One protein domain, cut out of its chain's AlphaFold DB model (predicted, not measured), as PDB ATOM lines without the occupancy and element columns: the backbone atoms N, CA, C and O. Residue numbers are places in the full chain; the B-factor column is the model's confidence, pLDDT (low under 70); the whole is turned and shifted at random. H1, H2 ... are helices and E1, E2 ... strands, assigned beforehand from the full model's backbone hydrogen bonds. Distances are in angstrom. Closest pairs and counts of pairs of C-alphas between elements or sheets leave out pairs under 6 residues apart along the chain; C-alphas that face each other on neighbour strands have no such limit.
ATOM      1  N   GLU A 124      -2.168 -40.435  -4.760       92.38
ATOM      2  CA  GLU A 124      -3.119 -41.560  -4.753       92.38
ATOM      3  C   GLU A 124      -3.523 -41.975  -3.336       92.38
ATOM      4  O   GLU A 124      -4.710 -42.139  -3.059       92.38
ATOM      5  N   ASP A 125      -2.562 -42.075  -2.415       94.31
ATOM      6  CA  ASP A 125      -2.862 -42.426  -1.024       94.31
ATOM      7  C   ASP A 125      -3.713 -41.345  -0.357       94.31
ATOM      8  O   ASP A 125      -4.643 -41.644   0.388       94.31
ATOM      9  N   THR A 126      -3.434 -40.074  -0.654       93.31
ATOM     10  CA  THR A 126      -4.225 -38.964  -0.119       93.31
ATOM     11  C   THR A 126      -5.641 -38.969  -0.687       93.31
ATOM     12  O   THR A 126      -6.589 -38.759   0.066       93.31
ATOM     13  N   ILE A 127      -5.808 -39.249  -1.984       90.62
ATOM     14  CA  ILE A 127      -7.131 -39.443  -2.590       90.62
ATOM     15  C   ILE A 127      -7.861 -40.568  -1.857       90.62
ATOM     16  O   ILE A 127      -8.983 -40.356  -1.410       90.62
ATOM     17  N   ALA A 128      -7.224 -41.723  -1.650       91.19
ATOM     18  CA  ALA A 128      -7.839 -42.843  -0.944       91.19
ATOM     19  C   ALA A 128      -8.299 -42.466   0.478       91.19
ATOM     20  O   ALA A 128      -9.394 -42.846   0.889       91.19
ATOM     21  N   GLU A 129      -7.516 -41.680   1.222       93.44
ATOM     22  CA  GLU A 129      -7.910 -41.184   2.547       93.44
ATOM     23  C   GLU A 129      -9.103 -40.213   2.479       93.44
ATOM     24  O   GLU A 129     -10.014 -40.307   3.302       93.44
ATOM     25  N   ILE A 130      -9.149 -39.324   1.481       88.94
ATOM     26  CA  ILE A 130     -10.291 -38.420   1.253       88.94
ATOM     27  C   ILE A 130     -11.556 -39.221   0.919       88.94
ATOM     28  O   ILE A 130     -12.624 -38.931   1.456       88.94
ATOM     29  N   ILE A 131     -11.451 -40.248   0.073       86.25
ATOM     30  CA  ILE A 131     -12.580 -41.118  -0.278       86.25
ATOM     31  C   ILE A 131     -13.102 -41.838   0.967       86.25
ATOM     32  O   ILE A 131     -14.293 -41.749   1.257       86.25
ATOM     33  N   LYS A 132     -12.215 -42.462   1.756       88.56
ATOM     34  CA  LYS A 132     -12.592 -43.106   3.024       88.56
ATOM     35  C   LYS A 132     -13.265 -42.128   3.985       88.56
ATOM     36  O   LYS A 132     -14.236 -42.492   4.642       88.56
ATOM     37  N   LEU A 133     -12.762 -40.894   4.087       87.50
ATOM     38  CA  LEU A 133     -13.371 -39.856   4.923       87.50
ATOM     39  C   LEU A 133     -14.826 -39.599   4.507       87.50
ATOM     40  O   LEU A 133     -15.697 -39.523   5.371       87.50
ATOM     41  N   ILE A 134     -15.089 -39.478   3.206       81.12
ATOM     42  CA  ILE A 134     -16.433 -39.242   2.666       81.12
ATOM     43  C   ILE A 134     -17.333 -40.460   2.910       81.12
ATOM     44  O   ILE A 134     -18.439 -40.314   3.425       81.12
ATOM     45  N   GLU A 135     -16.857 -41.664   2.594       81.06
ATOM     46  CA  GLU A 135     -17.617 -42.913   2.747       81.06
ATOM     47  C   GLU A 135     -17.985 -43.216   4.206       81.06
ATOM     48  O   GLU A 135     -19.058 -43.756   4.470       81.06
ATOM     49  N   ASN A 136     -17.146 -42.800   5.157       84.06
ATOM     50  CA  ASN A 136     -17.400 -42.936   6.593       84.06
ATOM     51  C   ASN A 136     -18.317 -41.838   7.166       84.06
ATOM     52  O   ASN A 136     -18.455 -41.730   8.384       84.06
ATOM     53  N   GLY A 137     -18.926 -41.002   6.320       75.44
ATOM     54  CA  GLY A 137     -19.810 -39.922   6.763       75.44
ATOM     55  C   GLY A 137     -19.068 -38.739   7.388       75.44
ATOM     56  O   GLY A 137     -19.665 -37.951   8.116       75.44
ATOM     57  N   GLY A 138     -17.771 -38.580   7.101       75.31
ATOM     58  CA  GLY A 138     -16.971 -37.431   7.538       75.31
ATOM     59  C   GLY A 138     -17.388 -36.103   6.900       75.31
ATOM     60  O   GLY A 138     -16.834 -35.055   7.241       75.31
ATOM     61  N   TRP A 139     -18.361 -36.144   5.990       74.19
ATOM     62  CA  TRP A 139     -18.953 -34.993   5.336       74.19
ATOM     63  C   TRP A 139     -20.470 -35.161   5.259       74.19
ATOM     64  O   TRP A 139     -20.960 -36.198   4.813       74.19
ATOM     65  N   VAL A 140     -21.204 -34.158   5.737       63.47
ATOM     66  CA  VAL A 140     -22.670 -34.193   5.816       63.47
ATOM     67  C   VAL A 140     -23.277 -33.463   4.628       63.47
ATOM     68  O   VAL A 140     -22.785 -32.397   4.269       63.47
ATOM     69  N   SER A 141     -24.384 -33.996   4.095       53.50
ATOM     70  CA  SER A 141     -25.157 -33.352   3.029       53.50
ATOM     71  C   SER A 141     -25.484 -31.886   3.340       53.50
ATOM     72  O   SER A 141     -26.044 -31.577   4.395       53.50
ATOM     73  N   GLY A 142     -25.142 -30.983   2.416       53.84
ATOM     74  CA  GLY A 142     -25.364 -29.539   2.540       53.84
ATOM     75  C   GLY A 142     -24.202 -28.756   3.161       53.84
ATOM     76  O   GLY A 142     -24.282 -27.527   3.279       53.84
ATOM     77  N   GLU A 143     -23.098 -29.416   3.524       58.97
ATOM     78  CA  GLU A 143     -21.864 -28.713   3.859       58.97
ATOM     79  C   GLU A 143     -21.271 -28.007   2.626       58.97
ATOM     80  O   GLU A 143     -21.436 -28.421   1.479       58.97
ATOM     81  N   LYS A 144     -20.546 -26.898   2.844       57.41
ATOM     82  CA  LYS A 144     -19.977 -26.064   1.766       57.41
ATOM     83  C   LYS A 144     -18.747 -26.711   1.101       57.41
ATOM     84  O   LYS A 144     -17.687 -26.084   1.088       57.41
ATOM     85  N   GLY A 145     -18.894 -27.912   0.547       62.25
ATOM     86  CA  GLY A 145     -17.913 -28.605  -0.290       62.25
ATOM     87  C   GLY A 145     -16.633 -29.038   0.400       62.25
ATOM     88  O   GLY A 145     -16.320 -28.591   1.500       62.25
ATOM     89  N   LEU A 146     -15.848 -29.857  -0.303       69.06
ATOM     90  CA  LEU A 146     -14.503 -30.266   0.104       69.06
ATOM     91  C   LEU A 146     -13.529 -29.087  -0.019       69.06
ATOM     92  O   LEU A 146     -12.762 -28.984  -0.973       69.06
ATOM     93  N   LYS A 147     -13.588 -28.152   0.929       74.25
ATOM     94  CA  LYS A 147     -12.585 -27.089   1.046       74.25
ATOM     95  C   LYS A 147     -11.275 -27.695   1.524       74.25
ATOM     96  O   LYS A 147     -11.289 -28.376   2.546       74.25
ATOM     97  N   ASP A 148     -10.164 -27.352   0.880       80.62
ATOM     98  CA  ASP A 148      -8.833 -27.892   1.181       80.62
ATOM     99  C   ASP A 148      -8.535 -27.942   2.685       80.62
ATOM    100  O   ASP A 148      -8.227 -28.997   3.237       80.62
ATOM    101  N   TRP A 149      -8.708 -26.811   3.378       81.12
ATOM    102  CA  TRP A 149      -8.459 -26.737   4.818       81.12
ATOM    103  C   TRP A 149      -9.462 -27.556   5.643       81.12
ATOM    104  O   TRP A 149      -9.078 -28.227   6.596       81.12
ATOM    105  N   GLY A 150     -10.738 -27.574   5.249       84.00
ATOM    106  CA  GLY A 150     -11.763 -28.368   5.931       84.00
ATOM    107  C   GLY A 150     -11.544 -29.877   5.796       84.00
ATOM    108  O   GLY A 150     -11.914 -30.628   6.700       84.00
ATOM    109  N   VAL A 151     -10.950 -30.323   4.683       86.56
ATOM    110  CA  VAL A 151     -10.545 -31.718   4.466       86.56
ATOM    111  C   VAL A 151      -9.308 -32.038   5.296       86.56
ATOM    112  O   VAL A 151      -9.308 -33.029   6.026       86.56
ATOM    113  N   ALA A 152      -8.295 -31.168   5.269       87.44
ATOM    114  CA  ALA A 152      -7.091 -31.331   6.079       87.44
ATOM    115  C   ALA A 152      -7.423 -31.453   7.580       87.44
ATOM    116  O   ALA A 152      -6.974 -32.394   8.233       87.44
ATOM    117  N   GLN A 153      -8.299 -30.589   8.105       87.44
ATOM    118  CA  GLN A 153      -8.736 -30.614   9.509       87.44
ATOM    119  C   GLN A 153      -9.512 -31.874   9.919       87.44
ATOM    120  O   GLN A 153      -9.593 -32.197  11.106       87.44
ATOM    121  N   ARG A 154     -10.106 -32.592   8.961       89.06
ATOM    122  CA  ARG A 154     -10.797 -33.860   9.227       89.06
ATOM    123  C   ARG A 154      -9.868 -35.057   9.119       89.06
ATOM    124  O   ARG A 154      -9.970 -35.957   9.946       89.06
ATOM    125  N   LEU A 155      -8.935 -35.049   8.166       89.75
ATOM    126  CA  LEU A 155      -7.931 -36.106   8.053       89.75
ATOM    127  C   LEU A 155      -6.901 -36.056   9.191       89.75
ATOM    128  O   LEU A 155      -6.387 -37.115   9.547       89.75
ATOM    129  N   ARG A 156      -6.636 -34.873   9.786       90.50
ATOM    130  CA  ARG A 156      -5.797 -34.574  10.987       90.50
ATOM    131  C   ARG A 156      -4.364 -35.122  11.014       90.50
ATOM    132  O   ARG A 156      -3.571 -34.736  11.862       90.50
ATOM    133  N   THR A 157      -4.040 -36.026  10.108       91.12
ATOM    134  CA  THR A 157      -2.848 -36.872  10.076       91.12
ATOM    135  C   THR A 157      -2.170 -36.804   8.713       91.12
ATOM    136  O   THR A 157      -1.267 -37.588   8.436       91.12
ATOM    137  N   VAL A 158      -2.619 -35.895   7.846       91.25
ATOM    138  CA  VAL A 158      -2.128 -35.709   6.480       91.25
ATOM    139  C   VAL A 158      -1.799 -34.238   6.286       91.25
ATOM    140  O   VAL A 158      -2.578 -33.372   6.691       91.25
ATOM    141  N   GLN A 159      -0.644 -33.949   5.686       87.12
ATOM    142  CA  GLN A 159      -0.226 -32.569   5.466       87.12
ATOM    143  C   GLN A 159      -1.132 -31.853   4.459       87.12
ATOM    144  O   GLN A 159      -1.548 -32.421   3.447       87.12
ATOM    145  N   TYR A 160      -1.400 -30.571   4.717       85.94
ATOM    146  CA  TYR A 160      -2.238 -29.737   3.854       85.94
ATOM    147  C   TYR A 160      -1.810 -29.741   2.370       85.94
ATOM    148  O   TYR A 160      -2.692 -29.905   1.526       85.94
ATOM    149  N   PRO A 161      -0.510 -29.640   2.008       86.56
ATOM    150  CA  PRO A 161      -0.093 -29.717   0.607       86.56
ATOM    151  C   PRO A 161      -0.510 -31.017  -0.096       86.56
ATOM    152  O   PRO A 161      -0.927 -30.968  -1.249       86.56
ATOM    153  N   CYS A 162      -0.467 -32.162   0.597       89.31
ATOM    154  CA  CYS A 162      -0.941 -33.436   0.053       89.31
ATOM    155  C   CYS A 162      -2.444 -33.370  -0.251       89.31
ATOM    156  O   CYS A 162      -2.878 -33.775  -1.328       89.31
ATOM    157  N   VAL A 163      -3.238 -32.824   0.679       88.94
ATOM    158  CA  VAL A 163      -4.694 -32.660   0.518       88.94
ATOM    159  C   VAL A 163      -5.018 -31.733  -0.653       88.94
ATOM    160  O   VAL A 163      -5.876 -32.056  -1.471       88.94
ATOM    161  N   HIS A 164      -4.310 -30.609  -0.761       86.69
ATOM    162  CA  HIS A 164      -4.456 -29.667  -1.866       86.69
ATOM    163  C   HIS A 164      -4.172 -30.340  -3.220       86.69
ATOM    164  O   HIS A 164      -5.009 -30.297  -4.124       86.69
ATOM    165  N   ASP A 165      -3.034 -31.029  -3.345       86.56
ATOM    166  CA  ASP A 165      -2.649 -31.723  -4.579       86.56
ATOM    167  C   ASP A 165      -3.657 -32.828  -4.950       86.56
ATOM    168  O   ASP A 165      -4.035 -32.960  -6.119       86.56
ATOM    169  N   ALA A 166      -4.152 -33.574  -3.959       89.75
ATOM    170  CA  ALA A 166      -5.157 -34.616  -4.143       89.75
ATOM    171  C   ALA A 166      -6.503 -34.064  -4.621       89.75
ATOM    172  O   ALA A 166      -7.043 -34.562  -5.607       89.75
ATOM    173  N   LEU A 167      -7.030 -33.007  -3.997       85.06
ATOM    174  CA  LEU A 167      -8.296 -32.394  -4.417       85.06
ATOM    175  C   LEU A 167      -8.206 -31.822  -5.838       85.06
ATOM    176  O   LEU A 167      -9.125 -31.998  -6.642       85.06
ATOM    177  N   HIS A 168      -7.074 -31.205  -6.193       83.69
ATOM    178  CA  HIS A 168      -6.821 -30.759  -7.563       83.69
ATOM    179  C   HIS A 168      -6.759 -31.925  -8.559       83.69
ATOM    180  O   HIS A 168      -7.286 -31.809  -9.671       83.69
ATOM    181  N   ALA A 169      -6.141 -33.049  -8.183       85.50
ATOM    182  CA  ALA A 169      -6.099 -34.254  -9.007       85.50
ATOM    183  C   ALA A 169      -7.490 -34.887  -9.174       85.50
ATOM    184  O   ALA A 169      -7.877 -35.206 -10.298       85.50
ATOM    185  N   MET A 170      -8.273 -34.993  -8.098       82.44
ATOM    186  CA  MET A 170      -9.657 -35.479  -8.122       82.44
ATOM    187  C   MET A 170     -10.526 -34.627  -9.051       82.44
ATOM    188  O   MET A 170     -11.199 -35.167  -9.929       82.44
ATOM    189  N   ASN A 171     -10.441 -33.297  -8.947       79.38
ATOM    190  CA  ASN A 171     -11.183 -32.395  -9.828       79.38
ATOM    191  C   ASN A 171     -10.804 -32.588 -11.310       79.38
ATOM    192  O   ASN A 171     -11.679 -32.670 -12.170       79.38
ATOM    193  N   LYS A 172      -9.506 -32.738 -11.624       78.25
ATOM    194  CA  LYS A 172      -9.042 -33.036 -12.995       78.25
ATOM    195  C   LYS A 172      -9.547 -34.384 -13.524       78.25
ATOM    196  O   LYS A 172      -9.736 -34.520 -14.728       78.25
ATOM    197  N   ARG A 173      -9.756 -35.365 -12.644       77.25
ATOM    198  CA  ARG A 173     -10.247 -36.716 -12.971       77.25
ATOM    199  C   ARG A 173     -11.773 -36.813 -13.027       77.25
ATOM    200  O   ARG A 173     -12.306 -37.901 -13.211       77.25
ATOM    201  N   GLY A 174     -12.486 -35.699 -12.869       69.62
ATOM    202  CA  GLY A 174     -13.941 -35.679 -12.977       69.62
ATOM    203  C   GLY A 174     -14.679 -36.191 -11.739       69.62
ATOM    204  O   GLY A 174     -15.899 -36.332 -11.800       69.62
ATOM    205  N   TYR A 175     -13.990 -36.390 -10.606       67.69
ATOM    206  CA  TYR A 175     -14.663 -36.394  -9.308       67.69
ATOM    207  C   TYR A 175     -15.264 -34.988  -9.182       67.69
ATOM    208  O   TYR A 175     -14.521 -34.014  -9.075       67.69
ATOM    209  N   ARG A 176     -16.582 -34.838  -9.356       57.12
ATOM    210  CA  ARG A 176     -17.256 -33.534  -9.536       57.12
ATOM    211  C   ARG A 176     -17.266 -32.683  -8.253       57.12
ATOM    212  O   ARG A 176     -18.314 -32.387  -7.701       57.12
ATOM    213  N   VAL A 177     -16.109 -32.224  -7.789       54.91
ATOM    214  CA  VAL A 177     -15.950 -31.385  -6.591       54.91
ATOM    215  C   VAL A 177     -16.288 -29.923  -6.933       54.91
ATOM    216  O   VAL A 177     -15.399 -29.100  -7.124       54.91
ATOM    217  N   HIS A 178     -17.570 -29.568  -7.088       47.38
ATOM    218  CA  HIS A 178     -17.921 -28.229  -7.591       47.38
ATOM    219  C   HIS A 178     -18.164 -27.183  -6.498       47.38
ATOM    220  O   HIS A 178     -19.182 -27.184  -5.823       47.38
ATOM    221  N   THR A 179     -17.273 -26.197  -6.395       44.22
ATOM    222  CA  THR A 179     -17.420 -24.998  -5.558       44.22
ATOM    223  C   THR A 179     -18.554 -24.092  -6.048       44.22
ATOM    224  O   THR A 179     -18.431 -23.523  -7.133       44.22
ATOM    225  N   ARG A 180     -19.620 -23.920  -5.245       40.78
ATOM    226  CA  ARG A 180     -20.169 -22.607  -4.804       40.78
ATOM    227  C   ARG A 180     -21.559 -22.652  -4.151       40.78
ATOM    228  O   ARG A 180     -21.891 -21.653  -3.520       40.78
ATOM    229  N   SER A 181     -22.314 -23.755  -4.182       38.19
ATOM    230  CA  SER A 181     -23.590 -23.816  -3.427       38.19
ATOM    231  C   SER A 181     -24.318 -25.169  -3.380       38.19
ATOM    232  O   SER A 181     -25.201 -25.305  -2.543       38.19
ATOM    233  N   ILE A 182     -23.977 -26.161  -4.209       38.66
ATOM    234  CA  ILE A 182     -24.544 -27.523  -4.166       38.66
ATOM    235  C   ILE A 182     -23.407 -28.490  -4.521       38.66
ATOM    236  O   ILE A 182     -22.722 -28.255  -5.520       38.66
ATOM    237  N   PHE A 183     -23.165 -29.520  -3.703       56.38
ATOM    238  CA  PHE A 183     -21.990 -30.387  -3.817       56.38
ATOM    239  C   PHE A 183     -22.382 -31.862  -3.945       56.38
ATOM    240  O   PHE A 183     -23.196 -32.372  -3.186       56.38
ATOM    241  N   TRP A 184     -21.760 -32.550  -4.901       49.91
ATOM    242  CA  TRP A 184     -21.902 -33.991  -5.100       49.91
ATOM    243  C   TRP A 184     -20.507 -34.576  -5.219       49.91
ATOM    244  O   TRP A 184     -19.704 -34.102  -6.018       49.91
ATOM    245  N   TYR A 185     -20.197 -35.598  -4.436       57.69
ATOM    246  CA  TYR A 185     -19.026 -36.411  -4.698       57.69
ATOM    247  C   TYR A 185     -19.483 -37.574  -5.571       57.69
ATOM    248  O   TYR A 185     -20.296 -38.395  -5.156       57.69
ATOM    249  N   VAL A 186     -18.971 -37.636  -6.794       56.00
ATOM    250  CA  VAL A 186     -19.135 -38.812  -7.648       56.00
ATOM    251  C   VAL A 186     -17.785 -39.490  -7.703       56.00
ATOM    252  O   VAL A 186     -16.826 -38.894  -8.193       56.00
ATOM    253  N   ASN A 187     -17.711 -40.718  -7.196       61.09
ATOM    254  CA  ASN A 187     -16.579 -41.581  -7.488       61.09
ATOM    255  C   ASN A 187     -16.789 -42.158  -8.901       61.09
ATOM    256  O   ASN A 187     -17.699 -42.973  -9.079       61.09
ATOM    257  N   PRO A 188     -15.997 -41.754  -9.912       55.19
ATOM    258  CA  PRO A 188     -16.161 -42.245 -11.275       55.19
ATOM    259  C   PRO A 188     -15.891 -43.751 -11.394       55.19
ATOM    260  O   PRO A 188     -16.420 -44.379 -12.305       55.19
ATOM    261  N   GLU A 189     -15.123 -44.343 -10.475       61.41
ATOM    262  CA  GLU A 189     -14.795 -45.773 -10.500       61.41
ATOM    263  C   GLU A 189     -15.933 -46.649  -9.972       61.41
ATOM    264  O   GLU A 189     -16.134 -47.757 -10.460       61.41
ATOM    265  N   SER A 190     -16.705 -46.161  -8.995       60.78
ATOM    266  CA  SER A 190     -17.833 -46.915  -8.433       60.78
ATOM    267  C   SER A 190     -19.193 -46.488  -8.984       60.78
ATOM    268  O   SER A 190     -20.194 -47.143  -8.702       60.78
ATOM    269  N   GLY A 191     -19.260 -45.377  -9.728       53.41
ATOM    270  CA  GLY A 191     -20.515 -44.783 -10.201       53.41
ATOM    271  C   GLY A 191     -21.446 -44.328  -9.069       53.41
ATOM    272  O   GLY A 191     -22.586 -43.944  -9.326       53.41
ATOM    273  N   ARG A 192     -20.984 -44.383  -7.812       52.19
ATOM    274  CA  ARG A 192     -21.776 -44.036  -6.639       52.19
ATOM    275  C   ARG A 192     -21.753 -42.527  -6.461       52.19
ATOM    276  O   ARG A 192     -20.715 -41.931  -6.169       52.19
ATOM    277  N   GLU A 193     -22.923 -41.929  -6.624       53.91
ATOM    278  CA  GLU A 193     -23.176 -40.560  -6.214       53.91
ATOM    279  C   GLU A 193     -23.348 -40.532  -4.693       53.91
ATOM    280  O   GLU A 193     -24.197 -41.223  -4.125       53.91
ATOM    281  N   ILE A 194     -22.493 -39.766  -4.024       54.00
ATOM    282  CA  ILE A 194     -22.630 -39.436  -2.611       54.00
ATOM    283  C   ILE A 194     -23.054 -37.968  -2.573       54.00
ATOM    284  O   ILE A 194     -22.268 -37.078  -2.911       54.00
ATOM    285  N   SER A 195     -24.316 -37.718  -2.214       49.41
ATOM    286  CA  SER A 195     -24.793 -36.368  -1.902       49.41
ATOM    287  C   SER A 195     -24.040 -35.868  -0.677       49.41
ATOM    288  O   SER A 195     -24.133 -36.482   0.389       49.41
ATOM    289  N   VAL A 196     -23.298 -34.774  -0.836       49.69
ATOM    290  CA  VAL A 196     -22.529 -34.134   0.239       49.69
ATOM    291  C   VAL A 196     -23.017 -32.723   0.514       49.69
ATOM    292  O   VAL A 196     -24.002 -32.278  -0.109       49.69
TER     293      VAL A 196
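Overview. This is residues 124 to 196 of the 196 residues of an uncharacterized protein of Jatrophihabitans sp. GAS493 (UniProt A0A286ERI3). Three helices, H1, H2 and H3, make a cluster at one end of the domain, their centres set in a triangle and their lines at large angles to one another. A small hairpin of two short strands, E1 and E2, lies at the other end; the long link of residues 173 to 183 leads to it from H3, while the long link of residues 136 to 147 loops out from H1 and folds back to H2. The printed part has 73 residues, with three named helices followed by two named strands; the strands form one antiparallel sheet, E1 - E2, and the class is mostly helix. The whole is compact, with a radius of gyration of the C-alphas of 11.0 A, and rounded, with spans of 26 by 23 by 22 A.

Arrangement. H1, residues 124 to 135, touches H2, residues 148 to 155, with its residues 129 to 133 alone. The closest C-alphas are those of Leu 133 and Leu 155, 7.3 A apart, and the lines stand about perpendicular, at 76 degrees. H1 touches H3, residues 160 to 172, with its residues 124 to 127 alone; the closest C-alphas, of Ile 127 and Ala 166, are 5.4 A apart, and the lines are about perpendicular at 82 degrees. H2 and H3 touch, closest at the C-alphas of Ala 152 and Tyr 160, 5.6 A apart, and run opposite ways at a steep tilt of 67 degrees. The packing of the helices is mostly crossed, with no touching pair at a shallow tilt. In H1, H2 and H3 every O i to N i+4 pair is within hydrogen-bond range. E1, residues 184 to 186, and E2, residues 193 to 195, form an antiparallel hairpin with 160 degrees between their directions. N 185 and O 194 are 3.0 A apart and N 194 and O 185 are 2.8 A apart, both within hydrogen-bond range. H1 and E2 are only just apart, their closest C-alphas at 8.1 A.

Along the chain. H1 begins at C-alpha 124, (-3.119, -41.560, -4.753), and measures 16.4 A over residues 124 to 135. H2, residues 148 to 155, measures 10.7 A. H3, the longest helix, measures 18.5 A over residues 160 to 172 and ends at C-alpha 172, (-9.042, -33.036, -12.995). E1, residues 184 to 186, and E2, residues 193 to 195, have three residues each; E2 ends at C-alpha 195, (-24.793, -36.368, -1.902).

Size, cuts and confidence. The two C-alphas farthest apart, of Gln 159 and Gly 191, are 28.4 A apart. The printed part has no cut, and Val 196 is the chain's last residue. The links H1 to H2 and H3 to E1 are long, H2 to H3 is tight, and E1 to E2 is short. The mean pLDDT of the printed part is 73.0, and residues 140 to 146 and 174 to 196 are under 70.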